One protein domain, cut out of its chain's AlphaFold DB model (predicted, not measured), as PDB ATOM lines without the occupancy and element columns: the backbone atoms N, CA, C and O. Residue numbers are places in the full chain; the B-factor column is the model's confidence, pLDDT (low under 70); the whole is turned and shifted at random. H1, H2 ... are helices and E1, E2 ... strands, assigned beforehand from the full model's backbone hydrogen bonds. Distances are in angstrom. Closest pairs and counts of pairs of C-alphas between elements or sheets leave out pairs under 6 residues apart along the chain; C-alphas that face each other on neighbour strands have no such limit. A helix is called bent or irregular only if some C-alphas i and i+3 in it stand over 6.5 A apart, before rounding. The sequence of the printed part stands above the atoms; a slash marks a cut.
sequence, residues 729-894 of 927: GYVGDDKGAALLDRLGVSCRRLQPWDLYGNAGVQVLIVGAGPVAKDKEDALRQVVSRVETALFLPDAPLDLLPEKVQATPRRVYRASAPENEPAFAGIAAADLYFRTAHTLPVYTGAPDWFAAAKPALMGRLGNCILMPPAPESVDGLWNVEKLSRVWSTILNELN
ATOM      1  N   GLY A 729    -150.962 -64.553  85.466       93.69
ATOM      2  CA  GLY A 729    -150.259 -64.057  86.649       93.69
ATOM      3  C   GLY A 729    -149.050 -63.222  86.247       93.69
ATOM      4  O   GLY A 729    -148.366 -63.587  85.299       93.69
ATOM      5  N   TYR A 730    -148.782 -62.122  86.948       95.06
ATOM      6  CA  TYR A 730    -147.646 -61.237  86.677       95.06
ATOM      7  C   TYR A 730    -146.634 -61.250  87.825       95.06
ATOM      8  O   TYR A 730    -147.017 -61.111  88.986       95.06
ATOM      9  N   VAL A 731    -145.350 -61.381  87.494       94.06
ATOM     10  CA  VAL A 731    -144.224 -61.296  88.431       94.06
ATOM     11  C   VAL A 731    -143.159 -60.351  87.861       94.06
ATOM     12  O   VAL A 731    -142.642 -60.574  86.768       94.06
ATOM     13  N   GLY A 732    -142.869 -59.256  88.565       93.56
ATOM     14  CA  GLY A 732    -142.035 -58.165  88.055       93.56
ATOM     15  C   GLY A 732    -142.223 -56.842  88.797       93.56
ATOM     16  O   GLY A 732    -142.949 -56.751  89.799       93.56
ATOM     17  N   ASP A 733    -141.549 -55.820  88.283       93.44
ATOM     18  CA  ASP A 733    -141.574 -54.448  88.779       93.44
ATOM     19  C   ASP A 733    -142.917 -53.710  88.568       93.44
ATOM     20  O   ASP A 733    -143.860 -54.187  87.939       93.44
ATOM     21  N   ASP A 734    -143.033 -52.512  89.143       93.44
ATOM     22  CA  ASP A 734    -144.251 -51.696  89.019       93.44
ATOM     23  C   ASP A 734    -144.441 -51.127  87.608       93.44
ATOM     24  O   ASP A 734    -145.569 -50.868  87.185       93.44
ATOM     25  N   LYS A 735    -143.349 -50.950  86.856       91.69
ATOM     26  CA  LYS A 735    -143.390 -50.407  85.496       91.69
ATOM     27  C   LYS A 735    -144.067 -51.385  84.537       91.69
ATOM     28  O   LYS A 735    -144.912 -50.966  83.746       91.69
ATOM     29  N   GLY A 736    -143.726 -52.673  84.610       91.69
ATOM     30  CA  GLY A 736    -144.383 -53.704  83.813       91.69
ATOM     31  C   GLY A 736    -145.850 -53.895  84.203       91.69
ATOM     32  O   GLY A 736    -146.691 -53.996  83.312       91.69
ATOM     33  N   ALA A 737    -146.177 -53.847  85.502       91.94
ATOM     34  CA  ALA A 737    -147.568 -53.879  85.967       91.94
ATOM     35  C   ALA A 737    -148.394 -52.722  85.376       91.94
ATOM     36  O   ALA A 737    -149.417 -52.958  84.737       91.94
ATOM     37  N   ALA A 738    -147.900 -51.484  85.482       90.75
ATOM     38  CA  ALA A 738    -148.588 -50.305  84.955       90.75
ATOM     39  C   ALA A 738    -148.792 -50.356  83.428       90.75
ATOM     40  O   ALA A 738    -149.794 -49.858  82.911       90.75
ATOM     41  N   LEU A 739    -147.854 -50.963  82.690       89.19
ATOM     42  CA  LEU A 739    -147.989 -51.166  81.247       89.19
ATOM     43  C   LEU A 739    -149.104 -52.168  80.909       89.19
ATOM     44  O   LEU A 739    -149.901 -51.911  80.005       89.19
ATOM     45  N   LEU A 740    -149.179 -53.288  81.635       90.94
ATOM     46  CA  LEU A 740    -150.239 -54.289  81.470       90.94
ATOM     47  C   LEU A 740    -151.617 -53.707  81.823       90.94
ATOM     48  O   LEU A 740    -152.567 -53.891  81.058       90.94
ATOM     49  N   ASP A 741    -151.705 -52.922  82.900       88.06
ATOM     50  CA  ASP A 741    -152.929 -52.217  83.303       88.06
ATOM     51  C   ASP A 741    -153.398 -51.240  82.213       88.06
ATOM     52  O   ASP A 741    -154.570 -51.235  81.818       88.06
ATOM     53  N   ARG A 742    -152.472 -50.463  81.635       85.00
ATOM     54  CA  ARG A 742    -152.765 -49.542  80.523       85.00
ATOM     55  C   ARG A 742    -153.280 -50.271  79.283       85.00
ATOM     56  O   ARG A 742    -154.170 -49.765  78.607       85.00
ATOM     57  N   LEU A 743    -152.763 -51.466  78.995       85.31
ATOM     58  CA  LEU A 743    -153.272 -52.339  77.929       85.31
ATOM     59  C   LEU A 743    -154.564 -53.076  78.328       85.31
ATOM     60  O   LEU A 743    -155.194 -53.716  77.490       85.31
ATOM     61  N   GLY A 744    -155.028 -52.909  79.568       85.62
ATOM     62  CA  GLY A 744    -156.278 -53.478  80.073       85.62
ATOM     63  C   GLY A 744    -156.202 -54.972  80.339       85.62
ATOM     64  O   GLY A 744    -157.236 -55.630  80.315       85.62
ATOM     65  N   VAL A 745    -155.009 -55.512  80.572       88.88
ATOM     66  CA  VAL A 745    -154.775 -56.944  80.782       88.88
ATOM     67  C   VAL A 745    -155.237 -57.360  82.176       88.88
ATOM     68  O   VAL A 745    -154.822 -56.775  83.168       88.88
ATOM     69  N   SER A 746    -156.063 -58.406  82.272       88.12
ATOM     70  CA  SER A 746    -156.409 -59.038  83.551       88.12
ATOM     71  C   SER A 746    -155.314 -60.008  83.960       88.12
ATOM     72  O   SER A 746    -155.229 -61.121  83.437       88.12
ATOM     73  N   CYS A 747    -154.472 -59.605  84.905       90.94
ATOM     74  CA  CYS A 747    -153.498 -60.496  85.516       90.94
ATOM     75  C   CYS A 747    -153.450 -60.312  87.035       90.94
ATOM     76  O   CYS A 747    -153.614 -59.216  87.569       90.94
ATOM     77  N   ARG A 748    -153.222 -61.411  87.761       91.44
ATOM     78  CA  ARG A 748    -152.991 -61.362  89.208       91.44
ATOM     79  C   ARG A 748    -151.512 -61.119  89.471       91.44
ATOM     80  O   ARG A 748    -150.687 -61.940  89.071       91.44
ATOM     81  N   ARG A 749    -151.166 -60.060  90.203       91.12
ATOM     82  CA  ARG A 749    -149.791 -59.875  90.684       91.12
ATOM     83  C   ARG A 749    -149.434 -60.983  91.674       91.12
ATOM     84  O   ARG A 749    -150.112 -61.141  92.686       91.12
ATOM     85  N   LEU A 750    -148.408 -61.758  91.352       89.75
ATOM     86  CA  LEU A 750    -147.940 -62.880  92.155       89.75
ATOM     87  C   LEU A 750    -146.840 -62.419  93.105       89.75
ATOM     88  O   LEU A 750    -145.952 -61.654  92.731       89.75
ATOM     89  N   GLN A 751    -146.896 -62.917  94.330       83.94
ATOM     90  CA  GLN A 751    -145.855 -62.760  95.332       83.94
ATOM     91  C   GLN A 751    -144.898 -63.959  95.289       83.94
ATOM     92  O   GLN A 751    -145.286 -65.039  94.838       83.94
ATOM     93  N   PRO A 752    -143.654 -63.836  95.792       74.75
ATOM     94  CA  PRO A 752    -142.682 -64.930  95.743       74.75
ATOM     95  C   PRO A 752    -143.175 -66.248  96.360       74.75
ATOM     96  O   PRO A 752    -142.788 -67.321  95.904       74.75
ATOM     97  N   TRP A 753    -144.043 -66.196  97.378       75.50
ATOM     98  CA  TRP A 753    -144.620 -67.395  97.997       75.50
ATOM     99  C   TRP A 753    -145.706 -68.071  97.145       75.50
ATOM    100  O   TRP A 753    -145.895 -69.281  97.266       75.50
ATOM    101  N   ASP A 754    -146.362 -67.339  96.240       81.44
ATOM    102  CA  ASP A 754    -147.369 -67.895  95.323       81.44
ATOM    103  C   ASP A 754    -146.740 -68.867  94.309       81.44
ATOM    104  O   ASP A 754    -147.427 -69.719  93.748       81.44
ATOM    105  N   LEU A 755    -145.420 -68.786  94.099       73.19
ATOM    106  CA  LEU A 755    -144.672 -69.657  93.184       73.19
ATOM    107  C   LEU A 755    -144.562 -71.108  93.683       73.19
ATOM    108  O   LEU A 755    -144.328 -72.013  92.884       73.19
ATOM    109  N   TYR A 756    -144.750 -71.351  94.984       73.00
ATOM    110  CA  TYR A 756    -144.609 -72.682  95.586       73.00
ATOM    111  C   TYR A 756    -145.931 -73.462  95.665       73.00
ATOM    112  O   TYR A 756    -145.916 -74.692  95.695       73.00
ATOM    113  N   GLY A 757    -147.075 -72.774  95.681       62.88
ATOM    114  CA  GLY A 757    -148.398 -73.384  95.804       62.88
ATOM    115  C   GLY A 757    -149.203 -73.177  94.535       62.88
ATOM    116  O   GLY A 757    -149.885 -72.165  94.449       62.88
ATOM    117  N   ASN A 758    -149.087 -74.112  93.574       59.06
ATOM    118  CA  ASN A 758    -149.801 -74.174  92.283       59.06
ATOM    119  C   ASN A 758    -150.779 -73.005  92.083       59.06
ATOM    120  O   ASN A 758    -151.972 -73.128  92.357       59.06
ATOM    121  N   ALA A 759    -150.249 -71.859  91.642       63.47
ATOM    122  CA  ALA A 759    -150.956 -70.581  91.633       63.47
ATOM    123  C   ALA A 759    -152.228 -70.583  90.758       63.47
ATOM    124  O   ALA A 759    -152.927 -69.572  90.698       63.47
ATOM    125  N   GLY A 760    -152.511 -71.688  90.055       78.25
ATOM    126  CA  GLY A 760    -153.624 -71.846  89.127       78.25
ATOM    127  C   GLY A 760    -153.445 -71.031  87.849       78.25
ATOM    128  O   GLY A 760    -154.382 -70.938  87.062       78.25
ATOM    129  N   VAL A 761    -152.275 -70.429  87.647       88.00
ATOM    130  CA  VAL A 761    -151.945 -69.583  86.500       88.00
ATOM    131  C   VAL A 761    -151.642 -70.461  85.291       88.00
ATOM    132  O   VAL A 761    -150.882 -71.419  85.398       88.00
ATOM    133  N   GLN A 762    -152.239 -70.124  84.152       91.75
ATOM    134  CA  GLN A 762    -151.979 -70.789  82.873       91.75
ATOM    135  C   GLN A 762    -150.973 -69.994  82.029       91.75
ATOM    136  O   GLN A 762    -150.095 -70.585  81.402       91.75
ATOM    137  N   VAL A 763    -151.047 -68.658  82.101       94.56
ATOM    138  CA  VAL A 763    -150.113 -67.732  81.443       94.56
ATOM    139  C   VAL A 763    -149.326 -66.953  82.495       94.56
ATOM    140  O   VAL A 763    -149.888 -66.124  83.211       94.56
ATOM    141  N   LEU A 764    -148.021 -67.195  82.601       94.88
ATOM    142  CA  LEU A 764    -147.141 -66.422  83.484       94.88
ATOM    143  C   LEU A 764    -146.503 -65.272  82.705       94.88
ATOM    144  O   LEU A 764    -145.821 -65.512  81.719       94.88
ATOM    145  N   ILE A 765    -146.673 -64.036  83.159       96.19
ATOM    146  CA  ILE A 765    -146.032 -62.852  82.591       96.19
ATOM    147  C   ILE A 765    -144.871 -62.451  83.506       96.19
ATOM    148  O   ILE A 765    -145.073 -62.161  84.685       96.19
ATOM    149  N   VAL A 766    -143.659 -62.438  82.962       96.25
ATOM    150  CA  VAL A 766    -142.406 -62.158  83.669       96.25
ATOM    151  C   VAL A 766    -141.878 -60.798  83.219       96.25
ATOM    152  O   VAL A 766    -141.621 -60.590  82.033       96.25
ATOM    153  N   GLY A 767    -141.746 -59.864  84.159       95.69
ATOM    154  CA  GLY A 767    -141.150 -58.543  83.954       95.69
ATOM    155  C   GLY A 767    -139.714 -58.440  84.468       95.69
ATOM    156  O   GLY A 767    -139.107 -59.431  84.880       95.69
ATOM    157  N   ALA A 768    -139.178 -57.219  84.472       93.56
ATOM    158  CA  ALA A 768    -137.893 -56.916  85.092       93.56
ATOM    159  C   ALA A 768    -137.943 -57.146  86.614       93.56
ATOM    160  O   ALA A 768    -138.971 -56.909  87.251       93.56
ATOM    161  N   GLY A 769    -136.829 -57.609  87.192       90.94
ATOM    162  CA  GLY A 769    -136.695 -57.868  88.632       90.94
ATOM    163  C   GLY A 769    -137.804 -58.751  89.232       90.94
ATOM    164  O   GLY A 769    -138.402 -58.341  90.226       90.94
ATOM    165  N   PRO A 770    -138.112 -59.933  88.657       89.19
ATOM    166  CA  PRO A 770    -139.306 -60.694  89.021       89.19
ATOM    167  C   PRO A 770    -139.280 -61.206  90.466       89.19
ATOM    168  O   PRO A 770    -140.297 -61.169  91.154       89.19
ATOM    169  N   VAL A 771    -138.127 -61.669  90.947       89.19
ATOM    170  CA  VAL A 771    -137.951 -62.180  92.310       89.19
ATOM    171  C   VAL A 771    -136.540 -61.888  92.823       89.19
ATOM    172  O   VAL A 771    -135.649 -61.538  92.052       89.19
ATOM    173  N   ALA A 772    -136.327 -62.043  94.133       87.38
ATOM    174  CA  ALA A 772    -134.986 -62.059  94.713       87.38
ATOM    175  C   ALA A 772    -134.185 -63.284  94.226       87.38
ATOM    176  O   ALA A 772    -134.766 -64.330  93.932       87.38
ATOM    177  N   LYS A 773    -132.850 -63.172  94.179       84.75
ATOM    178  CA  LYS A 773    -131.959 -64.208  93.619       84.75
ATOM    179  C   LYS A 773    -132.147 -65.598  94.233       84.75
ATOM    180  O   LYS A 773    -132.083 -66.597  93.533       84.75
ATOM    181  N   ASP A 774    -132.427 -65.678  95.534       86.19
ATOM    182  CA  ASP A 774    -132.656 -66.944  96.247       86.19
ATOM    183  C   ASP A 774    -133.972 -67.650  95.852       86.19
ATOM    184  O   ASP A 774    -134.256 -68.752  96.326       86.19
ATOM    185  N   LYS A 775    -134.789 -67.022  94.996       86.62
ATOM    186  CA  LYS A 775    -136.080 -67.522  94.504       86.62
ATOM    187  C   LYS A 775    -136.102 -67.785  92.994       86.62
ATOM    188  O   LYS A 775    -137.117 -68.270  92.493       86.62
ATOM    189  N   GLU A 776    -135.016 -67.511  92.268       87.50
ATOM    190  CA  GLU A 776    -134.945 -67.685  90.806       87.50
ATOM    191  C   GLU A 776    -135.166 -69.142  90.376       87.50
ATOM    192  O   GLU A 776    -135.914 -69.392  89.431       87.50
ATOM    193  N   ASP A 777    -134.620 -70.116  91.111       87.44
ATOM    194  CA  ASP A 777    -134.827 -71.543  90.819       87.44
ATOM    195  C   ASP A 777    -136.301 -71.955  90.935       87.44
ATOM    196  O   ASP A 777    -136.805 -72.737  90.125       87.44
ATOM    197  N   ALA A 778    -137.022 -71.402  91.917       87.19
ATOM    198  CA  ALA A 778    -138.453 -71.646  92.070       87.19
ATOM    199  C   ALA A 778    -139.239 -71.040  90.900       87.19
ATOM    200  O   ALA A 778    -140.102 -71.705  90.326       87.19
ATOM    201  N   LEU A 779    -138.897 -69.815  90.487       90.06
ATOM    202  CA  LEU A 779    -139.496 -69.177  89.317       90.06
ATOM    203  C   LEU A 779    -139.222 -69.973  88.032       90.06
ATOM    204  O   LEU A 779    -140.148 -70.207  87.257       90.06
ATOM    205  N   ARG A 780    -137.993 -70.468  87.834       90.75
ATOM    206  CA  ARG A 780    -137.628 -71.311  86.685       90.75
ATOM    207  C   ARG A 780    -138.454 -72.602  86.641       90.75
ATOM    208  O   ARG A 780    -138.914 -73.002  85.571       90.75
ATOM    209  N   GLN A 781    -138.709 -73.228  87.793       87.62
ATOM    210  CA  GLN A 781    -139.605 -74.388  87.863       87.62
ATOM    211  C   GLN A 781    -141.038 -74.036  87.447       87.62
ATOM    212  O   GLN A 781    -141.650 -74.807  86.709       87.62
ATOM    213  N   VAL A 782    -141.574 -72.883  87.862       88.88
ATOM    214  CA  VAL A 782    -142.910 -72.439  87.425       88.88
ATOM    215  C   VAL A 782    -142.932 -72.176  85.920       88.88
ATOM    216  O   VAL A 782    -143.816 -72.696  85.241       88.88
ATOM    217  N   VAL A 783    -141.937 -71.460  85.381       91.75
ATOM    218  CA  VAL A 783    -141.788 -71.206  83.935       91.75
ATOM    219  C   VAL A 783    -141.821 -72.514  83.141       91.75
ATOM    220  O   VAL A 783    -142.503 -72.586  82.128       91.75
ATOM    221  N   SER A 784    -141.171 -73.579  83.621       89.38
ATOM    222  CA  SER A 784    -141.170 -74.885  82.938       89.38
ATOM    223  C   SER A 784    -142.508 -75.646  82.973       89.38
ATOM    224  O   SER A 784    -142.678 -76.603  82.221       89.38
ATOM    225  N   ARG A 785    -143.444 -75.263  83.854       88.31
ATOM    226  CA  ARG A 785    -144.709 -75.987  84.099       88.31
ATOM    227  C   ARG A 785    -145.945 -75.289  83.543       88.31
ATOM    228  O   ARG A 785    -146.955 -75.956  83.337       88.31
ATOM    229  N   VAL A 786    -145.901 -73.970  83.359       90.38
ATOM    230  CA  VAL A 786    -147.031 -73.206  82.806       90.38
ATOM    231  C   VAL A 786    -147.221 -73.492  81.317       90.38
ATOM    232  O   VAL A 786    -146.261 -73.796  80.605       90.38
ATOM    233  N   GLU A 787    -148.460 -73.354  80.833       90.81
ATOM    234  CA  GLU A 787    -148.781 -73.529  79.410       90.81
ATOM    235  C   GLU A 787    -148.012 -72.522  78.548       90.81
ATOM    236  O   GLU A 787    -147.530 -72.854  77.464       90.81
ATOM    237  N   THR A 788    -147.883 -71.279  79.020       95.44
ATOM    238  CA  THR A 788    -147.110 -70.235  78.343       95.44
ATOM    239  C   THR A 788    -146.487 -69.268  79.346       95.44
ATOM    240  O   THR A 788    -147.145 -68.821  80.288       95.44
ATOM    241  N   ALA A 789    -145.222 -68.914  79.123       95.88
ATOM    242  CA  ALA A 789    -144.526 -67.860  79.849       95.88
ATOM    243  C   ALA A 789    -144.208 -66.686  78.906       95.88
ATOM    244  O   ALA A 789    -143.478 -66.849  77.933       95.88
ATOM    245  N   LEU A 790    -144.750 -65.502  79.183       97.00
ATOM    246  CA  LEU A 790    -144.495 -64.267  78.444       97.00
ATOM    247  C   LEU A 790    -143.379 -63.476  79.119       97.00
ATOM    248  O   LEU A 790    -143.539 -63.023  80.247       97.00
ATOM    249  N   PHE A 791    -142.274 -63.266  78.418       97.19
ATOM    250  CA  PHE A 791    -141.154 -62.462  78.888       97.19
ATOM    251  C   PHE A 791    -141.279 -61.058  78.310       97.19
ATOM    252  O   PHE A 791    -141.146 -60.865  77.098       97.19
ATOM    253  N   LEU A 792    -141.556 -60.082  79.175       95.88
ATOM    254  CA  LEU A 792    -141.542 -58.670  78.806       95.88
ATOM    255  C   LEU A 792    -140.100 -58.210  78.513       95.88
ATOM    256  O   LEU A 792    -139.144 -58.876  78.926       95.88
ATOM    257  N   PRO A 793    -139.909 -57.063  77.836       92.31
ATOM    258  CA  PRO A 793    -138.591 -56.444  77.730       92.31
ATOM    259  C   PRO A 793    -137.927 -56.301  79.108       92.31
ATOM    260  O   PRO A 793    -138.604 -56.045  80.102       92.31
ATOM    261  N   ASP A 794    -136.607 -56.489  79.152       90.75
ATOM    262  CA  ASP A 794    -135.772 -56.460  80.366       90.75
ATOM    263  C   ASP A 794    -136.028 -57.588  81.392       90.75
ATOM    264  O   ASP A 794    -135.396 -57.614  82.452       90.75
ATOM    265  N   ALA A 795    -136.895 -58.564  81.087       94.12
ATOM    266  CA  ALA A 795    -137.018 -59.775  81.896       94.12
ATOM    267  C   ALA A 795    -135.712 -60.607  81.867       94.12
ATOM    268  O   ALA A 795    -135.056 -60.679  80.820       94.12
ATOM    269  N   PRO A 796    -135.322 -61.271  82.977       93.69
ATOM    270  CA  PRO A 796    -134.091 -62.061  83.028       93.69
ATOM    271  C   PRO A 796    -134.124 -63.242  82.040       93.69
ATOM    272  O   PRO A 796    -134.890 -64.193  82.205       93.69
ATOM    273  N   LEU A 797    -133.304 -63.173  80.982       93.94
ATOM    274  CA  LEU A 797    -133.250 -64.197  79.924       93.94
ATOM    275  C   LEU A 797    -132.595 -65.501  80.381       93.94
ATOM    276  O   LEU A 797    -132.744 -66.527  79.724       93.94
ATOM    277  N   ASP A 798    -131.863 -65.483  81.490       91.50
ATOM    278  CA  ASP A 798    -131.316 -66.686  82.095       91.50
ATOM    279  C   ASP A 798    -132.424 -67.648  82.518       91.50
ATOM    280  O   ASP A 798    -132.235 -68.843  82.342       91.50
ATOM    281  N   LEU A 799    -133.601 -67.172  82.942       92.06
ATOM    282  CA  LEU A 799    -134.763 -68.007  83.296       92.06
ATOM    283  C   LEU A 799    -135.335 -68.845  82.134       92.06
ATOM    284  O   LEU A 799    -136.144 -69.743  82.376       92.06
ATOM    285  N   LEU A 800    -134.933 -68.578  80.888       92.94
ATOM    286  CA  LEU A 800    -135.357 -69.345  79.717       92.94
ATOM    287  C   LEU A 800    -134.821 -70.788  79.747       92.94
ATOM    288  O   LEU A 800    -133.770 -71.049  80.341       92.94
ATOM    289  N   PRO A 801    -135.518 -71.739  79.096       87.31
ATOM    290  CA  PRO A 801    -135.073 -73.132  79.024       87.31
ATOM    291  C   PRO A 801    -133.767 -73.303  78.237       87.31
ATOM    292  O   PRO A 801    -133.010 -74.227  78.509       87.31
ATOM    293  N   GLU A 802    -133.498 -72.405  77.290       89.69
ATOM    294  CA  GLU A 802    -132.315 -72.410  76.431       89.69
ATOM    295  C   GLU A 802    -131.651 -71.032  76.455       89.69
ATOM    296  O   GLU A 802    -132.309 -70.007  76.661       89.69
ATOM    297  N   LYS A 803    -130.335 -70.994  76.238       88.94
ATOM    298  CA  LYS A 803    -129.560 -69.753  76.336       88.94
ATOM    299  C   LYS A 803    -129.883 -68.818  75.167       88.94
ATOM    300  O   LYS A 803    -129.606 -69.138  74.019       88.94
ATOM    301  N   VAL A 804    -130.384 -67.624  75.476       91.88
ATOM    302  CA  VAL A 804    -130.612 -66.535  74.513       91.88
ATOM    303  C   VAL A 804    -129.965 -65.258  75.038       91.88
ATOM    304  O   VAL A 804    -129.942 -65.012  76.242       91.88
ATOM    305  N   GLN A 805    -129.421 -64.439  74.142       92.44
ATOM    306  CA  GLN A 805    -128.851 -63.133  74.473       92.44
ATOM    307  C   GLN A 805    -129.611 -62.032  73.743       92.44
ATOM    308  O   GLN A 805    -129.978 -62.208  72.588       92.44
ATOM    309  N   ALA A 806    -129.804 -60.875  74.372       93.19
ATOM    310  CA  ALA A 806    -130.274 -59.675  73.685       93.19
ATOM    311  C   ALA A 806    -129.067 -58.824  73.266       93.19
ATOM    312  O   ALA A 806    -128.292 -58.372  74.107       93.19
ATOM    313  N   THR A 807    -128.896 -58.600  71.964       94.44
ATOM    314  CA  THR A 807    -127.819 -57.768  71.415       94.44
ATOM    315  C   THR A 807    -128.407 -56.500  70.798       94.44
ATOM    316  O   THR A 807    -129.262 -56.612  69.917       94.44
ATOM    317  N   PRO A 808    -127.949 -55.296  71.182       95.56
ATOM    318  CA  PRO A 808    -128.381 -54.058  70.540       95.56
ATOM    319  C   PRO A 808    -128.034 -54.050  69.046       95.56
ATOM    320  O   PRO A 808    -126.873 -54.231  68.669       95.56
ATOM    321  N   ARG A 809    -129.026 -53.827  68.179       96.00
ATOM    322  CA  ARG A 809    -128.834 -53.665  66.729       96.00
ATOM    323  C   ARG A 809    -129.684 -52.518  66.199       96.00
ATOM    324  O   ARG A 809    -130.754 -52.237  66.731       96.00
ATOM    325  N   ARG A 810    -129.229 -51.871  65.121       96.00
ATOM    326  CA  ARG A 810    -130.038 -50.871  64.408       96.00
ATOM    327  C   ARG A 810    -131.108 -51.567  63.575       96.00
ATOM    328  O   ARG A 810    -130.776 -52.353  62.691       96.00
ATOM    329  N   VAL A 811    -132.371 -51.261  63.844       95.56
ATOM    330  CA  VAL A 811    -133.537 -51.866  63.197       95.56
ATOM    331  C   VAL A 811    -134.565 -50.782  62.889       95.56
ATOM    332  O   VAL A 811    -134.839 -49.931  63.725       95.56
ATOM    333  N   TYR A 812    -135.130 -50.806  61.683       95.25
ATOM    334  CA  TYR A 812    -136.226 -49.914  61.269       95.25
ATOM    335  C   TYR A 812    -137.480 -50.675  60.828       95.25
ATOM    336  O   TYR A 812    -138.513 -50.072  60.548       95.25
ATOM    337  N   ARG A 813    -137.388 -52.006  60.744       95.56
ATOM    338  CA  ARG A 813    -138.488 -52.898  60.386       95.56
ATOM    339  C   ARG A 813    -138.241 -54.317  60.879       95.56
ATOM    340  O   ARG A 813    -137.081 -54.718  61.001       95.56
ATOM    341  N   ALA A 814    -139.307 -55.082  61.069       95.44
ATOM    342  CA  ALA A 814    -139.250 -56.524  61.262       95.44
ATOM    343  C   ALA A 814    -140.419 -57.239  60.571       95.44
ATOM    344  O   ALA A 814    -141.389 -56.618  60.150       95.44
ATOM    345  N   SER A 815    -140.312 -58.559  60.456       94.31
ATOM    346  CA  SER A 815    -141.388 -59.453  60.018       94.31
ATOM    347  C   SER A 815    -141.685 -60.461  61.119       94.31
ATOM    348  O   SER A 815    -140.754 -60.951  61.759       94.31
ATOM    349  N   ALA A 816    -142.966 -60.731  61.370       93.50
ATOM    350  CA  ALA A 816    -143.389 -61.697  62.377       93.50
ATOM    351  C   ALA A 816    -142.949 -63.129  61.995       93.50
ATOM    352  O   ALA A 816    -142.765 -63.407  60.807       93.50
ATOM    353  N   PRO A 817    -142.772 -64.041  62.970       91.56
ATOM    354  CA  PRO A 817    -142.480 -65.440  62.674       91.56
ATOM    355  C   PRO A 817    -143.607 -66.076  61.855       91.56
ATOM    356  O   PRO A 817    -144.783 -65.969  62.203       91.56
ATOM    357  N   GLU A 818    -143.248 -66.764  60.774       87.00
ATOM    358  CA  GLU A 818    -144.207 -67.502  59.954       87.00
ATOM    359  C   GLU A 818    -144.737 -68.728  60.711       87.00
ATOM    360  O   GLU A 818    -143.990 -69.406  61.414       87.00
ATOM    361  N   ASN A 819    -146.021 -69.044  60.519       86.25
ATOM    362  CA  ASN A 819    -146.691 -70.237  61.058       86.25
ATOM    363  C   ASN A 819    -146.694 -70.381  62.592       86.25
ATOM    364  O   ASN A 819    -147.007 -71.460  63.089       86.25
ATOM    365  N   GLU A 820    -146.406 -69.320  63.349       93.56
ATOM    366  CA  GLU A 820    -146.518 -69.329  64.810       93.56
ATOM    367  C   GLU A 820    -147.853 -68.697  65.253       93.56
ATOM    368  O   GLU A 820    -148.039 -67.486  65.088       93.56
ATOM    369  N   PRO A 821    -148.786 -69.473  65.844       92.19
ATOM    370  CA  PRO A 821    -150.121 -68.988  66.196       92.19
ATOM    371  C   PRO A 821    -150.139 -67.772  67.125       92.19
ATOM    372  O   PRO A 821    -151.013 -66.923  66.981       92.19
ATOM    373  N   ALA A 822    -149.169 -67.647  68.038       92.38
ATOM    374  CA  ALA A 822    -149.108 -66.521  68.974       92.38
ATOM    375  C   ALA A 822    -148.874 -65.157  68.296       92.38
ATOM    376  O   ALA A 822    -149.140 -64.118  68.898       92.38
ATOM    377  N   PHE A 823    -148.373 -65.154  67.058       94.44
ATOM    378  CA  PHE A 823    -148.090 -63.944  66.281       94.44
ATOM    379  C   PHE A 823    -149.013 -63.796  65.062       94.44
ATOM    380  O   PHE A 823    -148.803 -62.915  64.225       94.44
ATOM    381  N   ALA A 824    -150.031 -64.654  64.941       92.12
ATOM    382  CA  ALA A 824    -150.958 -64.634  63.820       92.12
ATOM    383  C   ALA A 824    -151.714 -63.295  63.751       92.12
ATOM    384  O   ALA A 824    -152.205 -62.784  64.754       92.12
ATOM    385  N   GLY A 825    -151.825 -62.729  62.547       89.38
ATOM    386  CA  GLY A 825    -152.548 -61.476  62.311       89.38
ATOM    387  C   GLY A 825    -151.758 -60.195  62.594       89.38
ATOM    388  O   GLY A 825    -152.283 -59.112  62.338       89.38
ATOM    389  N   ILE A 826    -150.505 -60.277  63.062       93.69
ATOM    390  CA  ILE A 826    -149.622 -59.106  63.159       93.69
ATOM    391  C   ILE A 826    -149.210 -58.667  61.748       93.69
ATOM    392  O   ILE A 826    -148.500 -59.392  61.050       93.69
ATOM    393  N   ALA A 827    -149.637 -57.470  61.344       91.94
ATOM    394  CA  ALA A 827    -149.292 -56.897  60.046       91.94
ATOM    395  C   ALA A 827    -147.817 -56.467  59.997       91.94
ATOM    396  O   ALA A 827    -147.273 -55.949  60.979       91.94
ATOM    397  N   ALA A 828    -147.181 -56.587  58.829       94.56
ATOM    398  CA  ALA A 828    -145.834 -56.046  58.613       94.56
ATOM    399  C   ALA A 828    -145.808 -54.519  58.819       94.56
ATOM    400  O   ALA A 828    -144.822 -53.977  59.325       94.56
ATOM    401  N   ALA A 829    -146.923 -53.843  58.521       95.06
ATOM    402  CA  ALA A 829    -147.136 -52.435  58.838       95.06
ATOM    403  C   ALA A 829    -146.897 -52.100  60.320       95.06
ATOM    404  O   ALA A 829    -146.286 -51.073  60.627       95.06
ATOM    405  N   ASP A 830    -147.345 -52.957  61.245       95.38
ATOM    406  CA  ASP A 830    -147.231 -52.735  62.693       95.38
ATOM    407  C   ASP A 830    -145.798 -52.986  63.219       95.38
ATOM    408  O   ASP A 830    -145.457 -52.570  64.325       95.38
ATOM    409  N   LEU A 831    -144.928 -53.594  62.403       96.25
ATOM    410  CA  LEU A 831    -143.505 -53.818  62.689       96.25
ATOM    411  C   LEU A 831    -142.571 -52.942  61.835       96.25
ATOM    412  O   LEU A 831    -141.358 -53.154  61.839       96.25
ATOM    413  N   TYR A 832    -143.112 -51.966  61.100       96.25
ATOM    414  CA  TYR A 832    -142.349 -50.970  60.348       96.25
ATOM    415  C   TYR A 832    -142.251 -49.654  61.130       96.25
ATOM    416  O   TYR A 832    -143.245 -48.934  61.277       96.25
ATOM    417  N   PHE A 833    -141.038 -49.335  61.593       95.06
ATOM    418  CA  PHE A 833    -140.735 -48.190  62.461       95.06
ATOM    419  C   PHE A 833    -140.308 -46.928  61.704       95.06
ATOM    420  O   PHE A 833    -140.113 -45.884  62.324       95.06
ATOM    421  N   ARG A 834    -140.188 -47.006  60.367       92.88
ATOM    422  CA  ARG A 834    -139.755 -45.936  59.443       92.88
ATOM    423  C   ARG A 834    -138.288 -45.537  59.619       92.88
ATOM    424  O   ARG A 834    -137.495 -45.685  58.691       92.88
ATOM    425  N   THR A 835    -137.918 -45.056  60.799       92.69
ATOM    426  CA  THR A 835    -136.557 -44.671  61.183       92.69
ATOM    427  C   THR A 835    -135.820 -45.834  61.842       92.69
ATOM    428  O   THR A 835    -136.425 -46.773  62.349       92.69
ATOM    429  N   ALA A 836    -134.488 -45.811  61.815       93.44
ATOM    430  CA  ALA A 836    -133.684 -46.851  62.454       93.44
ATOM    431  C   ALA A 836    -133.457 -46.557  63.941       93.44
ATOM    432  O   ALA A 836    -132.811 -45.566  64.275       93.44
ATOM    433  N   HIS A 837    -133.884 -47.481  64.800       95.31
ATOM    434  CA  HIS A 837    -133.730 -47.439  66.255       95.31
ATOM    435  C   HIS A 837    -132.741 -48.513  66.720       95.31
ATOM    436  O   HIS A 837    -132.602 -49.559  66.084       95.31
ATOM    437  N   THR A 838    -132.045 -48.275  67.831       96.38
ATOM    438  CA  THR A 838    -131.216 -49.303  68.476       96.38
ATOM    439  C   THR A 838    -132.112 -50.159  69.362       96.38
ATOM    440  O   THR A 838    -132.518 -49.715  70.430       96.38
ATOM    441  N   LEU A 839    -132.425 -51.373  68.912       95.50
ATOM    442  CA  LEU A 839    -133.362 -52.282  69.575       95.50
ATOM    443  C   LEU A 839    -132.661 -53.581  70.000       95.50
ATOM    444  O   LEU A 839    -131.701 -54.001  69.341       95.50
ATOM    445  N   PRO A 840    -133.121 -54.236  71.082       93.56
ATOM    446  CA  PRO A 840    -132.618 -55.547  71.468       93.56
ATOM    447  C   PRO A 840    -133.050 -56.597  70.436       93.56
ATOM    448  O   PRO A 840    -134.237 -56.836  70.240       93.56
ATOM    449  N   VAL A 841    -132.082 -57.228  69.770       95.75
ATOM    450  CA  VAL A 841    -132.306 -58.377  68.885       95.75
ATOM    451  C   VAL A 841    -131.787 -59.627  69.577       95.75
ATOM    452  O   VAL A 841    -130.621 -59.677  69.977       95.75
ATOM    453  N   TYR A 842    -132.636 -60.639  69.698       94.31
ATOM    454  CA  TYR A 842    -132.278 -61.913  70.298       94.31
ATOM    455  C   TYR A 842    -131.294 -62.682  69.403       94.31
ATOM    456  O   TYR A 842    -131.509 -62.850  68.201       94.31
ATOM    457  N   THR A 843    -130.178 -63.123  69.979       92.25
ATOM    458  CA  THR A 843    -129.095 -63.859  69.316       92.25
ATOM    459  C   THR A 843    -128.653 -65.052  70.163       92.25
ATOM    460  O   THR A 843    -128.992 -65.160  71.343       92.25
ATOM    461  N   GLY A 844    -127.917 -65.982  69.546       87.94
ATOM    462  CA  GLY A 844    -127.455 -67.206  70.210       87.94
ATOM    463  C   GLY A 844    -128.569 -68.200  70.551       87.94
ATOM    464  O   GLY A 844    -128.290 -69.184  71.226       87.94
ATOM    465  N   ALA A 845    -129.798 -67.938  70.097       87.38
ATOM    466  CA  ALA A 845    -130.945 -68.820  70.250       87.38
ATOM    467  C   ALA A 845    -130.810 -70.070  69.356       87.38
ATOM    468  O   ALA A 845    -130.163 -69.990  68.308       87.38
ATOM    469  N   PRO A 846    -131.421 -71.202  69.743       89.75
ATOM    470  CA  PRO A 846    -131.387 -72.430  68.952       89.75
ATOM    471  C   PRO A 846    -132.194 -72.311  67.649       89.75
ATOM    472  O   PRO A 846    -133.074 -71.459  67.528       89.75
ATOM    473  N   ASP A 847    -131.949 -73.221  66.702       88.12
ATOM    474  CA  ASP A 847    -132.551 -73.197  65.355       88.12
ATOM    475  C   ASP A 847    -134.088 -73.312  65.348       88.12
ATOM    476  O   ASP A 847    -134.740 -72.887  64.397       88.12
ATOM    477  N   TRP A 848    -134.687 -73.861  66.411       89.31
ATOM    478  CA  TRP A 848    -136.143 -73.965  66.580       89.31
ATOM    479  C   TRP A 848    -136.781 -72.737  67.252       89.31
ATOM    480  O   TRP A 848    -137.969 -72.765  67.576       89.31
ATOM    481  N   PHE A 849    -136.021 -71.667  67.502       92.75
ATOM    482  CA  PHE A 849    -136.581 -70.397  67.956       92.75
ATOM    483  C   PHE A 849    -137.403 -69.764  66.824       92.75
ATOM    484  O   PHE A 849    -136.853 -69.235  65.855       92.75
ATOM    485  N   ALA A 850    -138.731 -69.804  66.949       94.94
ATOM    486  CA  ALA A 850    -139.648 -69.200  65.989       94.94
ATOM    487  C   ALA A 850    -139.622 -67.674  66.155       94.94
ATOM    488  O   ALA A 850    -140.417 -67.092  66.898       94.94
ATOM    489  N   ALA A 851    -138.647 -67.035  65.513       94.62
ATOM    490  CA  ALA A 851    -138.309 -65.634  65.711       94.62
ATOM    491  C   ALA A 851    -138.763 -64.733  64.565       94.62
ATOM    492  O   ALA A 851    -138.808 -65.131  63.399       94.62
ATOM    493  N   ALA A 852    -139.043 -63.480  64.916       95.69
ATOM    494  CA  ALA A 852    -139.192 -62.417  63.942       95.69
ATOM    495  C   ALA A 852    -137.878 -62.234  63.160       95.69
ATOM    496  O   ALA A 852    -136.803 -62.650  63.603       95.69
ATOM    497  N   LYS A 853    -137.931 -61.577  62.000       94.06
ATOM    498  CA  LYS A 853    -136.725 -61.210  61.237       94.06
ATOM    499  C   LYS A 853    -136.640 -59.685  61.102       94.06
ATOM    500  O   LYS A 853    -137.453 -59.125  60.363       94.06
ATOM    501  N   PRO A 854    -135.677 -59.013  61.772       95.06
ATOM    502  CA  PRO A 854    -134.767 -59.549  62.798       95.06
ATOM    503  C   PRO A 854    -135.512 -59.983  64.075       95.06
ATOM    504  O   PRO A 854    -136.648 -59.566  64.298       95.06
ATOM    505  N   ALA A 855    -134.859 -60.797  64.911       95.25
ATOM    506  CA  ALA A 855    -135.434 -61.450  66.093       95.25
ATOM    507  C   ALA A 855    -135.711 -60.480  67.255       95.25
ATOM    508  O   ALA A 855    -135.071 -60.543  68.297       95.25
ATOM    509  N   LEU A 856    -136.652 -59.555  67.063       95.44
ATOM    510  CA  LEU A 856    -137.143 -58.633  68.096       95.44
ATOM    511  C   LEU A 856    -138.141 -59.288  69.056       95.44
ATOM    512  O   LEU A 856    -138.388 -58.770  70.134       95.44
ATOM    513  N   MET A 857    -138.751 -60.388  68.626       96.12
ATOM    514  CA  MET A 857    -139.727 -61.186  69.360       96.12
ATOM    515  C   MET A 857    -139.687 -62.613  68.817       96.12
ATOM    516  O   MET A 857    -139.166 -62.842  67.717       96.12
ATOM    517  N   GLY A 858    -140.240 -63.569  69.550       96.06
ATOM    518  CA  GLY A 858    -140.342 -64.944  69.072       96.06
ATOM    519  C   GLY A 858    -140.765 -65.932  70.145       96.06
ATOM    520  O   GLY A 858    -140.912 -65.567  71.310       96.06
ATOM    521  N   ARG A 859    -140.931 -67.196  69.754       96.00
ATOM    522  CA  ARG A 859    -141.298 -68.290  70.658       96.00
ATOM    523  C   ARG A 859    -140.188 -69.328  70.779       96.00
ATOM    524  O   ARG A 859    -139.693 -69.841  69.778       96.00
ATOM    525  N   LEU A 860    -139.843 -69.665  72.019       94.50
ATOM    526  CA  LEU A 860    -138.854 -70.662  72.408       94.50
ATOM    527  C   LEU A 860    -139.493 -71.665  73.377       94.50
ATOM    528  O   LEU A 860    -139.606 -71.410  74.576       94.50
ATOM    529  N   GLY A 861    -139.945 -72.805  72.853       92.31
ATOM    530  CA  GLY A 861    -140.720 -73.771  73.637       92.31
ATOM    531  C   GLY A 861    -142.051 -73.172  74.110       92.31
ATOM    532  O   GLY A 861    -142.857 -72.705  73.302       92.31
ATOM    533  N   ASN A 862    -142.285 -73.169  75.423       94.19
ATOM    534  CA  ASN A 862    -143.444 -72.510  76.035       94.19
ATOM    535  C   ASN A 862    -143.198 -71.024  76.372       94.19
ATOM    536  O   ASN A 862    -144.119 -70.351  76.835       94.19
ATOM    537  N   CYS A 863    -141.993 -70.499  76.135       96.31
ATOM    538  CA  CYS A 863    -141.659 -69.103  76.394       96.31
ATOM    539  C   CYS A 863    -141.880 -68.241  75.145       96.31
ATOM    540  O   CYS A 863    -141.393 -68.566  74.063       96.31
ATOM    541  N   ILE A 864    -142.561 -67.110  75.297       97.19
ATOM    542  CA  ILE A 864    -142.714 -66.081  74.267       97.19
ATOM    543  C   ILE A 864    -141.937 -64.848  74.715       97.19
ATOM    544  O   ILE A 864    -142.192 -64.296  75.783       97.19
ATOM    545  N   LEU A 865    -140.994 -64.416  73.885       96.69
ATOM    546  CA  LEU A 865    -140.251 -63.175  74.063       96.69
ATOM    547  C   LEU A 865    -141.024 -62.046  73.380       96.69
ATOM    548  O   LEU A 865    -141.230 -62.086  72.163       96.69
ATOM    549  N   MET A 866    -141.473 -61.068  74.167       95.81
ATOM    550  CA  MET A 866    -142.272 -59.944  73.681       95.81
ATOM    551  C   MET A 866    -141.419 -58.945  72.883       95.81
ATOM    552  O   MET A 866    -140.238 -58.770  73.187       95.81
ATOM    553  N   PRO A 867    -142.004 -58.248  71.889       95.12
ATOM    554  CA  PRO A 867    -141.319 -57.162  71.192       95.12
ATOM    555  C   PRO A 867    -141.050 -55.974  72.132       95.12
ATOM    556  O   PRO A 867    -141.599 -55.933  73.238       95.12
ATOM    557  N   PRO A 868    -140.256 -54.972  71.695       94.94
ATOM    558  CA  PRO A 868    -140.032 -53.750  72.461       94.94
ATOM    559  C   PRO A 868    -141.328 -53.155  73.024       94.94
ATOM    560  O   PRO A 868    -142.387 -53.211  72.390       94.94
ATOM    561  N   ALA A 869    -141.244 -52.591  74.230       93.06
ATOM    562  CA  ALA A 869    -142.399 -51.994  74.890       93.06
ATOM    563  C   ALA A 869    -142.929 -50.814  74.058       93.06
ATOM    564  O   ALA A 869    -142.113 -50.086  73.483       93.06
ATOM    565  N   PRO A 870    -144.249 -50.559  74.019       91.81
ATOM    566  CA  PRO A 870    -144.816 -49.525  73.156       91.81
ATOM    567  C   PRO A 870    -144.164 -48.143  73.282       91.81
ATOM    568  O   PRO A 870    -143.887 -47.506  72.276       91.81
ATOM    569  N   GLU A 871    -143.845 -47.700  74.499       90.44
ATOM    570  CA  GLU A 871    -143.223 -46.388  74.753       90.44
ATOM    571  C   GLU A 871    -141.699 -46.366  74.550       90.44
ATOM    572  O   GLU A 871    -141.079 -45.314  74.669       90.44
ATOM    573  N   SER A 872    -141.077 -47.516  74.266       91.12
ATOM    574  CA  SER A 872    -139.619 -47.618  74.094       91.12
ATOM    575  C   SER A 872    -139.133 -47.257  72.690       91.12
ATOM    576  O   SER A 872    -137.930 -47.105  72.486       91.12
ATOM    577  N   VAL A 873    -140.052 -47.116  71.731       93.88
ATOM    578  CA  VAL A 873    -139.746 -46.755  70.344       93.88
ATOM    579  C   VAL A 873    -140.506 -45.481  69.998       93.88
ATOM    580  O   VAL A 873    -141.731 -45.482  69.877       93.88
ATOM    581  N   ASP A 874    -139.773 -44.381  69.862       91.06
ATOM    582  CA  ASP A 874    -140.305 -43.084  69.459       91.06
ATOM    583  C   ASP A 874    -140.619 -43.043  67.955       91.06
ATOM    584  O   ASP A 874    -140.195 -43.908  67.193       91.06
ATOM    585  N   GLY A 875    -141.379 -42.041  67.510       89.31
ATOM    586  CA  GLY A 875    -141.710 -41.834  66.096       89.31
ATOM    587  C   GLY A 875    -143.188 -42.021  65.754       89.31
ATOM    588  O   GLY A 875    -144.017 -42.358  66.603       89.31
ATOM    589  N   LEU A 876    -143.528 -41.757  64.488       89.00
ATOM    590  CA  LEU A 876    -144.910 -41.802  64.008       89.00
ATOM    591  C   LEU A 876    -145.527 -43.188  64.193       89.00
ATOM    592  O   LEU A 876    -145.011 -44.180  63.684       89.00
ATOM    593  N   TRP A 877    -146.659 -43.226  64.896       92.12
ATOM    594  CA  TRP A 877    -147.477 -44.414  65.161       92.12
ATOM    595  C   TRP A 877    -146.790 -45.555  65.919       92.12
ATOM    596  O   TRP A 877    -147.472 -46.523  66.234       92.12
ATOM    597  N   ASN A 878    -145.497 -45.478  66.254       94.38
ATOM    598  CA  ASN A 878    -144.755 -46.604  66.832       94.38
ATOM    599  C   ASN A 878    -145.368 -47.090  68.154       94.38
ATOM    600  O   ASN A 878    -145.563 -48.293  68.328       94.38
ATOM    601  N   VAL A 879    -145.799 -46.168  69.021       93.75
ATOM    602  CA  VAL A 879    -146.512 -46.507  70.266       93.75
ATOM    603  C   VAL A 879    -147.857 -47.188  69.981       93.75
ATOM    604  O   VAL A 879    -148.190 -48.190  70.613       93.75
ATOM    605  N   GLU A 880    -148.629 -46.687  69.014       92.88
ATOM    606  CA  GLU A 880    -149.925 -47.265  68.625       92.88
ATOM    607  C   GLU A 880    -149.754 -48.674  68.034       92.88
ATOM    608  O   GLU A 880    -150.433 -49.614  68.453       92.88
ATOM    609  N   LYS A 881    -148.811 -48.825  67.096       95.25
ATOM    610  CA  LYS A 881    -148.478 -50.073  66.404       95.25
ATOM    611  C   LYS A 881    -147.993 -51.141  67.380       95.25
ATOM    612  O   LYS A 881    -148.555 -52.230  67.414       95.25
ATOM    613  N   LEU A 882    -147.019 -50.826  68.237       95.62
ATOM    614  CA  LEU A 882    -146.509 -51.779  69.226       95.62
ATOM    615  C   LEU A 882    -147.557 -52.142  70.283       95.62
ATOM    616  O   LEU A 882    -147.625 -53.303  70.683       95.62
ATOM    617  N   SER A 883    -148.418 -51.200  70.691       94.31
ATOM    618  CA  SER A 883    -149.551 -51.512  71.580       94.31
ATOM    619  C   SER A 883    -150.494 -52.530  70.932       94.31
ATOM    620  O   SER A 883    -150.873 -53.513  71.564       94.31
ATOM    621  N   ARG A 884    -150.796 -52.361  69.639       94.44
ATOM    622  CA  ARG A 884    -151.591 -53.313  68.853       94.44
ATOM    623  C   ARG A 884    -150.903 -54.671  68.691       94.44
ATOM    624  O   ARG A 884    -151.581 -55.692  68.814       94.44
ATOM    625  N   VAL A 885    -149.585 -54.712  68.487       95.75
ATOM    626  CA  VAL A 885    -148.812 -55.968  68.467       95.75
ATOM    627  C   VAL A 885    -148.946 -56.708  69.800       95.75
ATOM    628  O   VAL A 885    -149.297 -57.886  69.812       95.75
ATOM    629  N   TRP A 886    -148.734 -56.019  70.925       94.75
ATOM    630  CA  TRP A 886    -148.883 -56.609  72.260       94.75
ATOM    631  C   TRP A 886    -150.312 -57.106  72.498       94.75
ATOM    632  O   TRP A 886    -150.501 -58.247  72.918       94.75
ATOM    633  N   SER A 887    -151.312 -56.281  72.174       92.50
ATOM    634  CA  SER A 887    -152.731 -56.635  72.283       92.50
ATOM    635  C   SER A 887    -153.076 -57.879  71.458       92.50
ATOM    636  O   SER A 887    -153.819 -58.737  71.926       92.50
ATOM    637  N   THR A 888    -152.499 -58.014  70.259       93.94
ATOM    638  CA  THR A 888    -152.689 -59.181  69.383       93.94
ATOM    639  C   THR A 888    -152.118 -60.449  70.016       93.94
ATOM    640  O   THR A 888    -152.839 -61.438  70.122       93.94
ATOM    641  N   ILE A 889    -150.873 -60.413  70.512       95.06
ATOM    642  CA  ILE A 889    -150.233 -61.572  71.164       95.06
ATOM    643  C   ILE A 889    -151.050 -62.028  72.379       95.06
ATOM    644  O   ILE A 889    -151.370 -63.207  72.520       95.06
ATOM    645  N   LEU A 890    -151.433 -61.089  73.248       93.00
ATOM    646  CA  LEU A 890    -152.218 -61.377  74.453       93.00
ATOM    647  C   LEU A 890    -153.587 -61.986  74.118       93.00
ATOM    648  O   LEU A 890    -154.042 -62.914  74.789       93.00
ATOM    649  N   ASN A 891    -154.222 -61.505  73.052       91.00
ATOM    650  CA  ASN A 891    -155.500 -62.016  72.578       91.00
ATOM    651  C   ASN A 891    -155.395 -63.394  71.892       91.00
ATOM    652  O   ASN A 891    -156.307 -64.214  72.027       91.00
ATOM    653  N   GLU A 892    -154.305 -63.698  71.182       91.75
ATOM    654  CA  GLU A 892    -154.063 -65.056  70.664       91.75
ATOM    655  C   GLU A 892    -153.811 -66.069  71.784       91.75
ATOM    656  O   GLU A 892    -154.217 -67.225  71.676       91.75
ATOM    657  N   LEU A 893    -153.260 -65.615  72.911       91.75
ATOM    658  CA  LEU A 893    -153.132 -66.402  74.141       91.75
ATOM    659  C   LEU A 893    -154.411 -66.431  74.991       91.75
ATOM    660  O   LEU A 893    -154.422 -67.040  76.058       91.75
ATOM    661  N   ASN A 894    -155.493 -65.792  74.530       89.81
ATOM    662  CA  ASN A 894    -156.777 -65.710  75.226       89.81
ATOM    663  C   ASN A 894    -156.656 -65.151  76.660       89.81
ATOM    664  O   ASN A 894    -157.355 -65.597  77.570       89.81
TER     665      ASN A 894
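AT A GLANCE: This is residues 729 to 894 of the 927 residues of an uncharacterized protein of Verrucomicrobia bacterium (UniProt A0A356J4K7). A narrow, twisted sheet of six short strands, E2 E1 E3 E4 E8 E7, has H1 over one face and H3 over the opposite face; toward its E7 end the domain runs on into a second part, an arched two-stranded ribbon of E5 and E6, with H4 at the first residue of E6 and H5 meeting H4 and E6 with its first residues, 878 to 882, while the rest of H5 runs away from the ribbon. The small helix H2 lies at the far end from that bend, next to H3, and long links join the sheet to the ribbon and to H5. The printed part has 166 residues with five named helices and eight named strands, in the order E1 H1 E2 H2 E3 H3 E4 E5 H4 E6 E7 E8 H5, and its class is mixed, helices and strands. The larger sheet is mixed and the sheet of E5 and E6 is antiparallel. The whole is compact, with a radius of gyration of the C-alphas of 15.2 A, and spans 46 by 34 by 27 A.

IN THESE COORDINATES: The larger sheet holds E2, residues 747 to 749, E1, residues 729 to 731, E3, residues 763 to 766, E4, residues 788 to 791, E8, residues 863 to 865, and E7, residues 858 to 860. E1 begins at C-alpha 729, at (-150.259, -64.057, 86.649), and E3 and E4 each measure 9.8 A. H1, residues 734 to 742, is 12.2 A long, and H3, residues 773 to 785, is 19.8 A long. H3 is irregular: C-alphas 774 and 777 are 7.4 A apart. H2 is residues 752 to 755. E5, residues 805 to 813, is 19.9 A long and bends by 78 degrees at residue 810. E6, residues 832 to 843, is 20.5 A long and bends by 123 degrees at residue 835, whose C-alpha is at (-136.557, -44.671, 61.183). H4 is residues 828 to 831. H5, residues 878 to 892, is 21.0 A long and ends at C-alpha 892, at (-154.063, -65.056, 70.664).

HOW THE PARTS SIT: The larger sheet is only just strongly twisted, its C-alphas lying up to 4.3 A off the best plane. Its inner strands E3 and E4 are parallel, with N 764 and O 788 within hydrogen-bond range at 3.0 A. E1 is parallel to E3, with N 765 and O 729 at 2.8 A, and E2 is parallel to E1, with N 730 and O 748 at 2.9 A. E8 is parallel to E4, with N 864 and O 789 at 2.8 A. E7 and E8 form an antiparallel hairpin, with N 860 and O 863 at 2.8 A. E1, H1, E2 and likewise E3, H3, E4 are strand-helix-strand units, two parallel neighbour strands with a helix between, and E2, H2, E3 is a split one, with E1 between its strands; the three crossovers are right-handed. H1 lies over E1 at a height over the sheet of 9.8 A, and H3 over E3 and E4 at 10.9 A, on the opposite face. H2 touches H3, the closest C-alphas being those of Leu 755 and Leu 779, 6.5 A apart. E5 and E6 are antiparallel, with N 807 and O 841 at 2.8 A. H4 touches H5, their closest C-alphas, Asp 830 and Lys 881, being 4.7 A apart. H5 is only just not on the larger sheet, with 4 pairs of C-alphas within 10 A. Every O i to N i+4 pair is within hydrogen-bond range in H1 and H5, and 7 of 9 are in H3; H2 and H4 are too short for such a pair.

THE WHOLE: The two C-alphas farthest apart are those of Gly 757 and Thr 835, at 46.5 A. The printed part has no cut. The long links are E4 to E5, E5 to H4, E6 to E7 and E8 to H5. In the long link from E6 to E7, residues 850 to 851 pair antiparallel with residues 858 to 859 of E7. The mean pLDDT of the printed part is 91.3, and residues 757 to 759 are under 70.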